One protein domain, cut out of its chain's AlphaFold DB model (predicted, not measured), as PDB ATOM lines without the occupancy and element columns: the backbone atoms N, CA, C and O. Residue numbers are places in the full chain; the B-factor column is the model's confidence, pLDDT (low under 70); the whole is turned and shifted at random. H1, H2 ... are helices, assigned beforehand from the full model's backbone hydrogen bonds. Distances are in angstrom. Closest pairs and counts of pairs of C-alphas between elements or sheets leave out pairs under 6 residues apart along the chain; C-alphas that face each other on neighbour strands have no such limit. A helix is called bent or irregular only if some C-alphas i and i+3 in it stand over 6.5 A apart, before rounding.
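What this domain is: This is residues 16 to 98 of the 100 residues of an uncharacterized protein of termite gut metagenome (UniProt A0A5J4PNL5). Picture a long, irregular chain of short helices in which H3 makes one side of an angular loop: H4 turns away from its far end, H5 folds back from H4 toward H3, and H7 packs across H3 beside the last residues of H5. H6 sits at the corner that leads into H7, while H2 and then H1 make an arm reaching away from the other end of H3, so that H1 and H4 lie toward opposite ends of the long axis. The printed part has 83 residues with seven named helices, H1 to H7 in order along the chain, and no named strand; the class is all helix. The whole is elongated, with spans of 45 by 25 by 19 A, and only just loose, close to compact, with a radius of gyration of the C-alphas of 14.2 A.

Where its parts are: Find C-alpha 32 at (5.998, 33.791, 41.777); from there H3, the longest helix, runs over residues 32 to 44, 18.3 A from first to last C-alpha, and ends at C-alpha 44 at (-10.159, 38.407, 48.954). Go on along the chain and you reach H4, residues 47 to 58, 16.5 A long, and then H5, residues 64 to 72, 12.0 A long. H6 is residues 78 to 83, and it is irregular: C-alphas 79 and 82 are 7.7 A apart. H7, residues 87 to 96, is 14.4 A long and ends at C-alpha 96 at (-4.845, 23.456, 45.558). Before H3, look for H1, residues 16 to 21, which begins at C-alpha 16 at (8.894, 14.165, 38.043), and for H2, residues 24 to 30.

How they stand to each other: Start at Ile 38 in H3. Its C-alpha is 7.4 A from that of Thr 90, the closest C-alphas of H3 and H7; these helices touch and run the same way at a steep tilt of 50 degrees. The C-alpha of Ile 38 is also 6.9 A from that of Trp 72, the closest pair of H3 and H5. H3 and H5 only just touch, with 3 pairs of C-alphas within 8 A, and H3 does so with residues 38 to 41 alone; they run opposite ways at a steep tilt of 54 degrees. H5 and H7 are close but not clearly touching, the closest C-alphas being those of Trp 72 and Thr 90 at 7.5 A, and they stand about perpendicular at 87 degrees. Farther out, H4 and H5 only just touch, with 3 pairs of C-alphas within 8 A, through residues 54 to 57 of H4 alone; their closest C-alphas, those of Ile 54 and Pro 64, are 6.2 A apart. H3 and H4 are apart. H6 and H7 touch only at the corner by their link, with the C-alphas of Gln 81 and Ser 87 closest at 4.9 A. Before H3 along the chain, H2 and H3 meet only through their link, and H1 and H2 are close but not clearly touching, with the C-alphas of Ile 19 and Lys 25 closest at 6.6 A. In H1, H2, H3, H4, H5 and H7 every O i to N i+4 pair is within hydrogen-bond range; in H6 it is 0 of 2, beside 2 of 3 O i to N i+3 pairs.

The domain as a whole: The two C-alphas farthest apart are those of Glu 17 and Gly 59, at 46.6 A. The printed part has no cut, and the six links between the helices are tight. The mean pLDDT of the printed part is 87.1, and residue 16 alone is under 70.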
ATOM      1  N   ASN A  16       7.515  13.687  37.993       66.31
ATOM      2  CA  ASN A  16       8.894  14.165  38.043       66.31
ATOM      3  C   ASN A  16       9.560  14.235  36.657       66.31
ATOM      4  O   ASN A  16      10.343  15.147  36.403       66.31
ATOM      5  N   GLU A  17       9.241  13.310  35.742       77.94
ATOM      6  CA  GLU A  17       9.757  13.357  34.367       77.94
ATOM      7  C   GLU A  17       9.138  14.497  33.559       77.94
ATOM      8  O   GLU A  17       9.875  15.276  32.962       77.94
ATOM      9  N   ASN A  18       7.814  14.667  33.591       78.69
ATOM     10  CA  ASN A  18       7.146  15.761  32.880       78.69
ATOM     11  C   ASN A  18       7.596  17.125  33.414       78.69
ATOM     12  O   ASN A  18       7.923  18.016  32.633       78.69
ATOM     13  N   ILE A  19       7.686  17.277  34.737       77.50
ATOM     14  CA  ILE A  19       8.160  18.512  35.371       77.50
ATOM     15  C   ILE A  19       9.579  18.849  34.910       77.50
ATOM     16  O   ILE A  19       9.845  20.007  34.596       77.50
ATOM     17  N   LYS A  20      10.470  17.852  34.829       81.06
ATOM     18  CA  LYS A  20      11.846  18.037  34.347       81.06
ATOM     19  C   LYS A  20      11.908  18.341  32.854       81.06
ATOM     20  O   LYS A  20      12.599  19.273  32.465       81.06
ATOM     21  N   VAL A  21      11.198  17.577  32.022       86.38
ATOM     22  CA  VAL A  21      11.193  17.739  30.556       86.38
ATOM     23  C   VAL A  21      10.656  19.111  30.158       86.38
ATOM     24  O   VAL A  21      11.202  19.744  29.258       86.38
ATOM     25  N   PHE A  22       9.614  19.585  30.841       80.38
ATOM     26  CA  PHE A  22       8.994  20.879  30.568       80.38
ATOM     27  C   PHE A  22       9.566  22.034  31.408       80.38
ATOM     28  O   PHE A  22       9.126  23.165  31.225       80.38
ATOM     29  N   GLY A  23      10.518  21.781  32.318       81.88
ATOM     30  CA  GLY A  23      11.112  22.812  33.183       81.88
ATOM     31  C   GLY A  23      10.084  23.570  34.030       81.88
ATOM     32  O   GLY A  23      10.222  24.772  34.257       81.88
ATOM     33  N   LEU A  24       9.004  22.897  34.451       79.12
ATOM     34  CA  LEU A  24       7.851  23.562  35.077       79.12
ATOM     35  C   LEU A  24       8.209  24.199  36.417       79.12
ATOM     36  O   LEU A  24       7.611  25.197  36.803       79.12
ATOM     37  N   LYS A  25       9.194  23.642  37.124       78.19
ATOM     38  CA  LYS A  25       9.628  24.178  38.410       78.19
ATOM     39  C   LYS A  25      10.304  25.532  38.250       78.19
ATOM     40  O   LYS A  25       9.984  26.457  38.989       78.19
ATOM     41  N   GLU A  26      11.234  25.653  37.314       81.81
ATOM     42  CA  GLU A  26      11.914  26.910  37.015       81.81
ATOM     43  C   GLU A  26      10.907  27.937  36.490       81.81
ATOM     44  O   GLU A  26      10.800  29.022  37.055       81.81
ATOM     45  N   LEU A  27      10.089  27.542  35.509       82.44
ATOM     46  CA  LEU A  27       9.069  28.401  34.909       82.44
ATOM     47  C   LEU A  27       8.066  28.933  35.943       82.44
ATOM     48  O   LEU A  27       7.740  30.115  35.942       82.44
ATOM     49  N   TYR A  28       7.560  28.083  36.838       78.00
ATOM     50  CA  TYR A  28       6.584  28.523  37.839       78.00
ATOM     51  C   TYR A  28       7.226  29.401  38.919       78.00
ATOM     52  O   TYR A  28       6.571  30.311  39.418       78.00
ATOM     53  N   ASN A  29       8.508  29.192  39.242       80.31
ATOM     54  CA  ASN A  29       9.240  30.070  40.160       80.31
ATOM     55  C   ASN A  29       9.560  31.445  39.543       80.31
ATOM     56  O   ASN A  29       9.656  32.418  40.286       80.31
ATOM     57  N   GLU A  30       9.697  31.556  38.216       87.62
ATOM     58  CA  GLU A  30       9.815  32.857  37.533       87.62
ATOM     59  C   GLU A  30       8.535  33.700  37.647       87.62
ATOM     60  O   GLU A  30       8.601  34.925  37.587       87.62
ATOM     61  N   HIS A  31       7.386  33.053  37.847       87.75
ATOM     62  CA  HIS A  31       6.064  33.677  37.942       87.75
ATOM     63  C   HIS A  31       5.524  33.703  39.376       87.75
ATOM     64  O   HIS A  31       4.316  33.587  39.601       87.75
ATOM     65  N   ILE A  32       6.408  33.811  40.369       85.94
ATOM     66  CA  ILE A  32       5.998  33.791  41.777       85.94
ATOM     67  C   ILE A  32       5.127  34.996  42.154       85.94
ATOM     68  O   ILE A  32       4.184  34.843  42.921       85.94
ATOM     69  N   ASP A  33       5.373  36.160  41.553       89.25
ATOM     70  CA  ASP A  33       4.548  37.364  41.689       89.25
ATOM     71  C   ASP A  33       3.125  37.144  41.147       89.25
ATOM     72  O   ASP A  33       2.137  37.507  41.781       89.25
ATOM     73  N   TYR A  34       3.004  36.464  40.008       90.94
ATOM     74  CA  TYR A  34       1.718  36.073  39.433       90.94
ATOM     75  C   TYR A  34       0.958  35.081  40.329       90.94
ATOM     76  O   TYR A  34      -0.259  35.194  40.496       90.94
ATOM     77  N   VAL A  35       1.665  34.116  40.927       88.44
ATOM     78  CA  VAL A  35       1.090  33.160  41.892       88.44
ATOM     79  C   VAL A  35       0.577  33.897  43.134       88.44
ATOM     80  O   VAL A  35      -0.536  33.626  43.582       88.44
ATOM     81  N   GLU A  36       1.353  34.850  43.658       87.62
ATOM     82  CA  GLU A  36       0.955  35.699  44.788       87.62
ATOM     83  C   GLU A  36      -0.352  36.443  44.499       87.62
ATOM     84  O   GLU A  36      -1.282  36.377  45.302       87.62
ATOM     85  N   GLU A  37      -0.482  37.071  43.327       92.00
ATOM     86  CA  GLU A  37      -1.717  37.771  42.960       92.00
ATOM     87  C   GLU A  37      -2.940  36.847  42.894       92.00
ATOM     88  O   GLU A  37      -4.053  37.269  43.220       92.00
ATOM     89  N   ILE A  38      -2.769  35.597  42.447       91.19
ATOM     90  CA  ILE A  38      -3.862  34.614  42.432       91.19
ATOM     91  C   ILE A  38      -4.271  34.262  43.860       91.19
ATOM     92  O   ILE A  38      -5.468  34.234  44.146       91.19
ATOM     93  N   ILE A  39      -3.306  34.038  44.755       87.62
ATOM     94  CA  ILE A  39      -3.567  33.727  46.168       87.62
ATOM     95  C   ILE A  39      -4.268  34.903  46.858       87.62
ATOM     96  O   ILE A  39      -5.262  34.699  47.554       87.62
ATOM     97  N   ASP A  40      -3.815  36.134  46.625       89.62
ATOM     98  CA  ASP A  40      -4.434  37.333  47.196       89.62
ATOM     99  C   ASP A  40      -5.883  37.500  46.712       89.62
ATOM    100  O   ASP A  40      -6.787  37.765  47.510       89.62
ATOM    101  N   LYS A  41      -6.139  37.282  45.413       90.12
ATOM    102  CA  LYS A  41      -7.498  37.269  44.841       90.12
ATOM    103  C   LYS A  41      -8.356  36.178  45.476       90.12
ATOM    104  O   LYS A  41      -9.475  36.451  45.896       90.12
ATOM    105  N   ALA A  42      -7.825  34.966  45.579       87.00
ATOM    106  CA  ALA A  42      -8.474  33.825  46.212       87.00
ATOM    107  C   ALA A  42      -8.893  34.105  47.661       87.00
ATOM    108  O   ALA A  42     -10.010  33.783  48.059       87.00
ATOM    109  N   GLN A  43      -8.029  34.757  48.438       84.56
ATOM    110  CA  GLN A  43      -8.331  35.140  49.816       84.56
ATOM    111  C   GLN A  43      -9.334  36.295  49.905       84.56
ATOM    112  O   GLN A  43     -10.187  36.308  50.794       84.56
ATOM    113  N   ALA A  44      -9.244  37.269  48.996       84.94
ATOM    114  CA  ALA A  44     -10.159  38.407  48.954       84.94
ATOM    115  C   ALA A  44     -11.581  37.993  48.539       84.94
ATOM    116  O   ALA A  44     -12.568  38.502  49.078       84.94
ATOM    117  N   TYR A  45     -11.694  37.057  47.599       79.88
ATOM    118  CA  TYR A  45     -12.960  36.557  47.079       79.88
ATOM    119  C   TYR A  45     -13.448  35.354  47.885       79.88
ATOM    120  O   TYR A  45     -13.423  34.218  47.419       79.88
ATOM    121  N   ASN A  46     -13.961  35.603  49.093       75.12
ATOM    122  CA  ASN A  46     -14.762  34.580  49.766       75.12
ATOM    123  C   ASN A  46     -15.995  34.210  48.914       75.12
ATOM    124  O   ASN A  46     -16.458  35.008  48.090       75.12
ATOM    125  N   SER A  47     -16.542  33.009  49.127       74.19
ATOM    126  CA  SER A  47     -17.640  32.462  48.315       74.19
ATOM    127  C   SER A  47     -18.832  33.419  48.186       74.19
ATOM    128  O   SER A  47     -19.351  33.618  47.093       74.19
ATOM    129  N   THR A  48     -19.200  34.113  49.268       81.19
ATOM    130  CA  THR A  48     -20.307  35.084  49.276       81.19
ATOM    131  C   THR A  48     -20.042  36.303  48.387       81.19
ATOM    132  O   THR A  48     -20.942  36.786  47.691       81.19
ATOM    133  N   TYR A  49     -18.814  36.823  48.394       83.19
ATOM    134  CA  TYR A  49     -18.441  37.944  47.536       83.19
ATOM    135  C   TYR A  49     -18.386  37.524  46.065       83.19
ATOM    136  O   TYR A  49     -18.844  38.259  45.191       83.19
ATOM    137  N   TYR A  50     -17.871  36.328  45.792       83.94
ATOM    138  CA  TYR A  50     -17.798  35.785  44.442       83.94
ATOM    139  C   TYR A  50     -19.194  35.561  43.828       83.94
ATOM    140  O   TYR A  50     -19.434  35.969  42.690       83.94
ATOM    141  N   ASP A  51     -20.158  35.045  44.596       86.12
ATOM    142  CA  ASP A  51     -21.554  34.923  44.144       86.12
ATOM    143  C   ASP A  51     -22.169  36.292  43.814       86.12
ATOM    144  O   ASP A  51     -22.814  36.478  42.777       86.12
ATOM    145  N   SER A  52     -21.905  37.289  44.665       87.88
ATOM    146  CA  SER A  52     -22.343  38.673  44.443       87.88
ATOM    147  C   SER A  52     -21.709  39.275  43.182       87.88
ATOM    148  O   SER A  52     -22.350  40.042  42.451       87.88
ATOM    149  N   LEU A  53     -20.460  38.908  42.889       87.56
ATOM    150  CA  LEU A  53     -19.751  39.320  41.684       87.56
ATOM    151  C   LEU A  53     -20.393  38.704  40.436       87.56
ATOM    152  O   LEU A  53     -20.728  39.443  39.509       87.56
ATOM    153  N   ILE A  54     -20.653  37.391  40.429       87.38
ATOM    154  CA  ILE A  54     -21.376  36.719  39.333       87.38
ATOM    155  C   ILE A  54     -22.728  37.395  39.097       87.38
ATOM    156  O   ILE A  54     -23.064  37.721  37.955       87.38
ATOM    157  N   GLN A  55     -23.490  37.656  40.161       88.75
ATOM    158  CA  GLN A  55     -24.788  38.313  40.044       88.75
ATOM    159  C   GLN A  55     -24.663  39.717  39.438       88.75
ATOM    160  O   GLN A  55     -25.454  40.080  38.567       88.75
ATOM    161  N   SER A  56     -23.639  40.482  39.817       89.12
ATOM    162  CA  SER A  56     -23.385  41.813  39.250       89.12
ATOM    163  C   SER A  56     -23.067  41.753  37.750       89.12
ATOM    164  O   SER A  56     -23.559  42.570  36.970       89.12
ATOM    165  N   PHE A  57     -22.305  40.746  37.317       89.12
ATOM    166  CA  PHE A  57     -21.980  40.520  35.906       89.12
ATOM    167  C   PHE A  57     -23.139  39.928  35.092       89.12
ATOM    168  O   PHE A  57     -23.190  40.122  33.873       89.12
ATOM    169  N   SER A  58     -24.101  39.265  35.740       85.00
ATOM    170  CA  SER A  58     -25.288  38.724  35.065       85.00
ATOM    171  C   SER A  58     -26.129  39.824  34.404       85.00
ATOM    172  O   SER A  58     -26.627  39.637  33.295       85.00
ATOM    173  N   GLY A  59     -26.184  41.020  35.009       86.62
ATOM    174  CA  GLY A  59     -26.830  42.199  34.422       86.62
ATOM    175  C   GLY A  59     -26.167  42.690  33.129       86.62
ATOM    176  O   GLY A  59     -26.802  43.372  32.329       86.62
ATOM    177  N   LEU A  60     -24.910  42.302  32.888       90.00
ATOM    178  CA  LEU A  60     -24.162  42.575  31.657       90.00
ATOM    179  C   LEU A  60     -24.246  41.416  30.644       90.00
ATOM    180  O   LEU A  60     -23.548  41.438  29.628       90.00
ATOM    181  N   GLY A  61     -25.062  40.391  30.919       91.00
ATOM    182  CA  GLY A  61     -25.219  39.211  30.067       91.00
ATOM    183  C   GLY A  61     -23.995  38.293  30.041       91.00
ATOM    184  O   GLY A  61     -23.801  37.574  29.063       91.00
ATOM    185  N   LYS A  62     -23.142  38.344  31.072       92.75
ATOM    186  CA  LYS A  62     -21.936  37.514  31.164       92.75
ATOM    187  C   LYS A  62     -22.217  36.181  31.835       92.75
ATOM    188  O   LYS A  62     -22.945  36.101  32.821       92.75
ATOM    189  N   THR A  63     -21.609  35.137  31.288       91.19
ATOM    190  CA  THR A  63     -21.677  33.781  31.834       91.19
ATOM    191  C   THR A  63     -20.711  33.617  33.014       91.19
ATOM    192  O   THR A  63     -19.684  34.296  33.048       91.19
ATOM    193  N   PRO A  64     -20.968  32.692  33.957       88.38
ATOM    194  CA  PRO A  64     -20.041  32.416  35.058       88.38
ATOM    195  C   PRO A  64     -18.611  32.110  34.589       88.38
ATOM    196  O   PRO A  64     -17.664  32.663  35.131       88.38
ATOM    197  N   ALA A  65     -18.453  31.344  33.504       89.31
ATOM    198  CA  ALA A  65     -17.142  31.039  32.924       89.31
ATOM    199  C   ALA A  65     -16.411  32.287  32.384       89.31
ATOM    200  O   ALA A  65     -15.183  32.380  32.436       89.31
ATOM    201  N   GLU A  66     -17.144  33.279  31.862       91.50
ATOM    202  CA  GLU A  66     -16.545  34.561  31.484       91.50
ATOM    203  C   GLU A  66     -16.114  35.366  32.708       91.50
ATOM    204  O   GLU A  66     -15.048  35.978  32.660       91.50
ATOM    205  N   VAL A  67     -16.909  35.346  33.782       91.12
ATOM    206  CA  VAL A  67     -16.568  36.000  35.052       91.12
ATOM    207  C   VAL A  67     -15.326  35.360  35.659       91.12
ATOM    208  O   VAL A  67     -14.400  36.087  35.997       91.12
ATOM    209  N   ASP A  68     -15.240  34.027  35.688       90.50
ATOM    210  CA  ASP A  68     -14.036  33.296  36.098       90.50
ATOM    211  C   ASP A  68     -12.806  33.769  35.324       90.50
ATOM    212  O   ASP A  68     -11.793  34.157  35.909       90.50
ATOM    213  N   ARG A  69     -12.911  33.851  33.996       92.50
ATOM    214  CA  ARG A  69     -11.809  34.345  33.163       92.50
ATOM    215  C   ARG A  69     -11.432  35.797  33.464       92.50
ATOM    216  O   ARG A  69     -10.274  36.169  33.283       92.50
ATOM    217  N   TYR A  70     -12.383  36.638  33.862       91.38
ATOM    218  CA  TYR A  70     -12.111  38.031  34.225       91.38
ATOM    219  C   TYR A  70     -11.461  38.148  35.602       91.38
ATOM    220  O   TYR A  70     -10.512  38.913  35.754       91.38
ATOM    221  N   VAL A  71     -11.935  37.372  36.575       90.62
ATOM    222  CA  VAL A  71     -11.428  37.353  37.951       90.62
ATOM    223  C   VAL A  71     -10.004  36.807  37.995       90.62
ATOM    224  O   VAL A  71      -9.105  37.447  38.542       90.62
ATOM    225  N   TRP A  72      -9.784  35.652  37.368       91.62
ATOM    226  CA  TRP A  72      -8.504  34.944  37.400       91.62
ATOM    227  C   TRP A  72      -7.552  35.371  36.284       91.62
ATOM    228  O   TRP A  72      -6.384  35.002  36.284       91.62
ATOM    229  N   GLY A  73      -8.039  36.138  35.305       91.75
ATOM    230  CA  GLY A  73      -7.250  36.574  34.152       91.75
ATOM    231  C   GLY A  73      -6.893  35.446  33.176       91.75
ATOM    232  O   GLY A  73      -6.220  35.696  32.172       91.75
ATOM    233  N   ASN A  74      -7.363  34.220  33.416       94.44
ATOM    234  CA  ASN A  74      -6.973  33.039  32.657       94.44
ATOM    235  C   ASN A  74      -8.114  32.034  32.481       94.44
ATOM    236  O   ASN A  74      -9.178  32.171  33.083       94.44
ATOM    237  N   TYR A  75      -7.917  31.047  31.605       93.81
ATOM    238  CA  TYR A  75      -8.899  29.981  31.401       93.81
ATOM    239  C   TYR A  75      -8.675  28.872  32.429       93.81
ATOM    240  O   TYR A  75      -7.613  28.258  32.453       93.81
ATOM    241  N   ILE A  76      -9.680  28.612  33.262       91.44
ATOM    242  CA  ILE A  76      -9.613  27.571  34.300       91.44
ATOM    243  C   ILE A  76     -10.209  26.234  33.831       91.44
ATOM    244  O   ILE A  76     -10.004  25.203  34.458       91.44
ATOM    245  N   GLU A  77     -10.885  26.224  32.682       90.56
ATOM    246  CA  GLU A  77     -11.399  25.009  32.050       90.56
ATOM    247  C   GLU A  77     -10.279  24.241  31.342       90.56
ATOM    248  O   GLU A  77      -9.568  24.802  30.505       90.56
ATOM    249  N   THR A  78     -10.153  22.936  31.612       88.12
ATOM    250  CA  THR A  78      -9.095  22.084  31.031       88.12
ATOM    251  C   THR A  78      -9.074  22.145  29.499       88.12
ATOM    252  O   THR A  78      -8.005  22.229  28.899       88.12
ATOM    253  N   ALA A  79     -10.250  22.164  28.861       91.38
ATOM    254  CA  ALA A  79     -10.383  22.235  27.402       91.38
ATOM    255  C   ALA A  79      -9.793  23.523  26.794       91.38
ATOM    256  O   ALA A  79      -9.453  23.557  25.611       91.38
ATOM    257  N   ASP A  80      -9.642  24.568  27.609       92.12
ATOM    258  CA  ASP A  80      -9.245  25.906  27.191       92.12
ATOM    259  C   ASP A  80      -7.851  26.310  27.693       92.12
ATOM    260  O   ASP A  80      -7.390  27.410  27.386       92.12
ATOM    261  N   GLN A  81      -7.135  25.427  28.399       86.88
ATOM    262  CA  GLN A  81      -5.817  25.733  28.973       86.88
ATOM    263  C   GLN A  81      -4.768  26.140  27.930       86.88
ATOM    264  O   GLN A  81      -3.847  26.895  28.232       86.88
ATOM    265  N   CYS A  82      -4.916  25.694  26.682       88.19
ATOM    266  CA  CYS A  82      -4.013  26.068  25.593       88.19
ATOM    267  C   CYS A  82      -4.300  27.464  25.009       88.19
ATOM    268  O   CYS A  82      -3.545  27.932  24.160       88.19
ATOM    269  N   LYS A  83      -5.383  28.141  25.421       92.81
ATOM    270  CA  LYS A  83      -5.772  29.452  24.868       92.81
ATOM    271  C   LYS A  83      -4.938  30.608  25.418       92.81
ATOM    272  O   LYS A  83      -4.884  31.659  24.778       92.81
ATOM    273  N   ARG A  84      -4.312  30.448  26.589       92.69
ATOM    274  CA  ARG A  84      -3.434  31.457  27.202       92.69
ATOM    275  C   ARG A  84      -2.279  30.812  27.967       92.69
ATOM    276  O   ARG A  84      -2.502  29.807  28.647       92.69
ATOM    277  N   PRO A  85      -1.083  31.428  27.940       89.19
ATOM    278  CA  PRO A  85      -0.002  31.060  28.843       89.19
ATOM    279  C   PRO A  85      -0.472  31.068  30.303       89.19
ATOM    280  O   PRO A  85      -1.318  31.876  30.686       89.19
ATOM    281  N   LEU A  86       0.084  30.164  31.111       91.06
ATOM    282  CA  LEU A  86      -0.185  30.044  32.552       91.06
ATOM    283  C   LEU A  86      -1.629  29.656  32.934       91.06
ATOM    284  O   LEU A  86      -1.939  29.598  34.123       91.06
ATOM    285  N   SER A  87      -2.506  29.322  31.976       93.25
ATOM    286  CA  SER A  87      -3.858  28.813  32.281       93.25
ATOM    287  C   SER A  87      -3.804  27.552  33.145       93.25
ATOM    288  O   SER A  87      -4.530  27.439  34.129       93.25
ATOM    289  N   LYS A  88      -2.890  26.626  32.816       89.50
ATOM    290  CA  LYS A  88      -2.674  25.411  33.608       89.50
ATOM    291  C   LYS A  88      -2.188  25.732  35.024       89.50
ATOM    292  O   LYS A  88      -2.812  25.275  35.967       89.50
ATOM    293  N   LEU A  89      -1.168  26.583  35.165       89.75
ATOM    294  CA  LEU A  89      -0.687  27.051  36.471       89.75
ATOM    295  C   LEU A  89      -1.821  27.665  37.307       89.75
ATOM    296  O   LEU A  89      -1.985  27.326  38.469       89.75
ATOM    297  N   THR A  90      -2.627  28.536  36.698       92.75
ATOM    298  CA  THR A  90      -3.751  29.201  37.375       92.75
ATOM    299  C   THR A  90      -4.762  28.183  37.887       92.75
ATOM    300  O   THR A  90      -5.156  28.256  39.045       92.75
ATOM    301  N   LYS A  91      -5.151  27.213  37.050       91.62
ATOM    302  CA  LYS A  91      -6.065  26.142  37.457       91.62
ATOM    303  C   LYS A  91      -5.478  25.306  38.593       91.62
ATOM    304  O   LYS A  91      -6.145  25.127  39.603       91.62
ATOM    305  N   ASP A  92      -4.230  24.861  38.445       88.31
ATOM    306  CA  ASP A  92      -3.555  24.010  39.426       88.31
ATOM    307  C   ASP A  92      -3.472  24.711  40.809       88.31
ATOM    308  O   ASP A  92      -3.643  24.063  41.837       88.31
ATOM    309  N   ILE A  93      -3.274  26.039  40.856       88.81
ATOM    310  CA  ILE A  93      -3.306  26.824  42.110       88.81
ATOM    311  C   ILE A  93      -4.715  26.867  42.713       88.81
ATOM    312  O   ILE A  93      -4.869  26.685  43.918       88.81
ATOM    313  N   LEU A  94      -5.745  27.127  41.903       89.69
ATOM    314  CA  LEU A  94      -7.126  27.218  42.396       89.69
ATOM    315  C   LEU A  94      -7.634  25.879  42.945       89.69
ATOM    316  O   LEU A  94      -8.299  25.879  43.982       89.69
ATOM    317  N   GLU A  95      -7.256  24.769  42.304       89.50
ATOM    318  CA  GLU A  95      -7.536  23.407  42.777       89.50
ATOM    319  C   GLU A  95      -6.836  23.144  44.123       89.50
ATOM    320  O   GLU A  95      -7.443  22.609  45.050       89.50
ATOM    321  N   GLN A  96      -5.578  23.579  44.286       86.81
ATOM    322  CA  GLN A  96      -4.845  23.456  45.558       86.81
ATOM    323  C   GLN A  96      -5.450  24.287  46.699       86.81
ATOM    324  O   GLN A  96      -5.284  23.937  47.868       86.81
ATOM    325  N   LEU A  97      -6.127  25.390  46.373       85.75
ATOM    326  CA  LEU A  97      -6.792  26.267  47.338       85.75
ATOM    327  C   LEU A  97      -8.251  25.868  47.620       85.75
ATOM    328  O   LEU A  97      -8.900  26.549  48.412       85.75
ATOM    329  N   ASP A  98      -8.757  24.793  47.001       86.75
ATOM    330  CA  ASP A  98     -10.148  24.320  47.110       86.75
ATOM    331  C   ASP A  98     -11.187  25.383  46.695       86.75
ATOM    332  O   ASP A  98     -12.227  25.575  47.328       86.75
TER     333      ASP A  98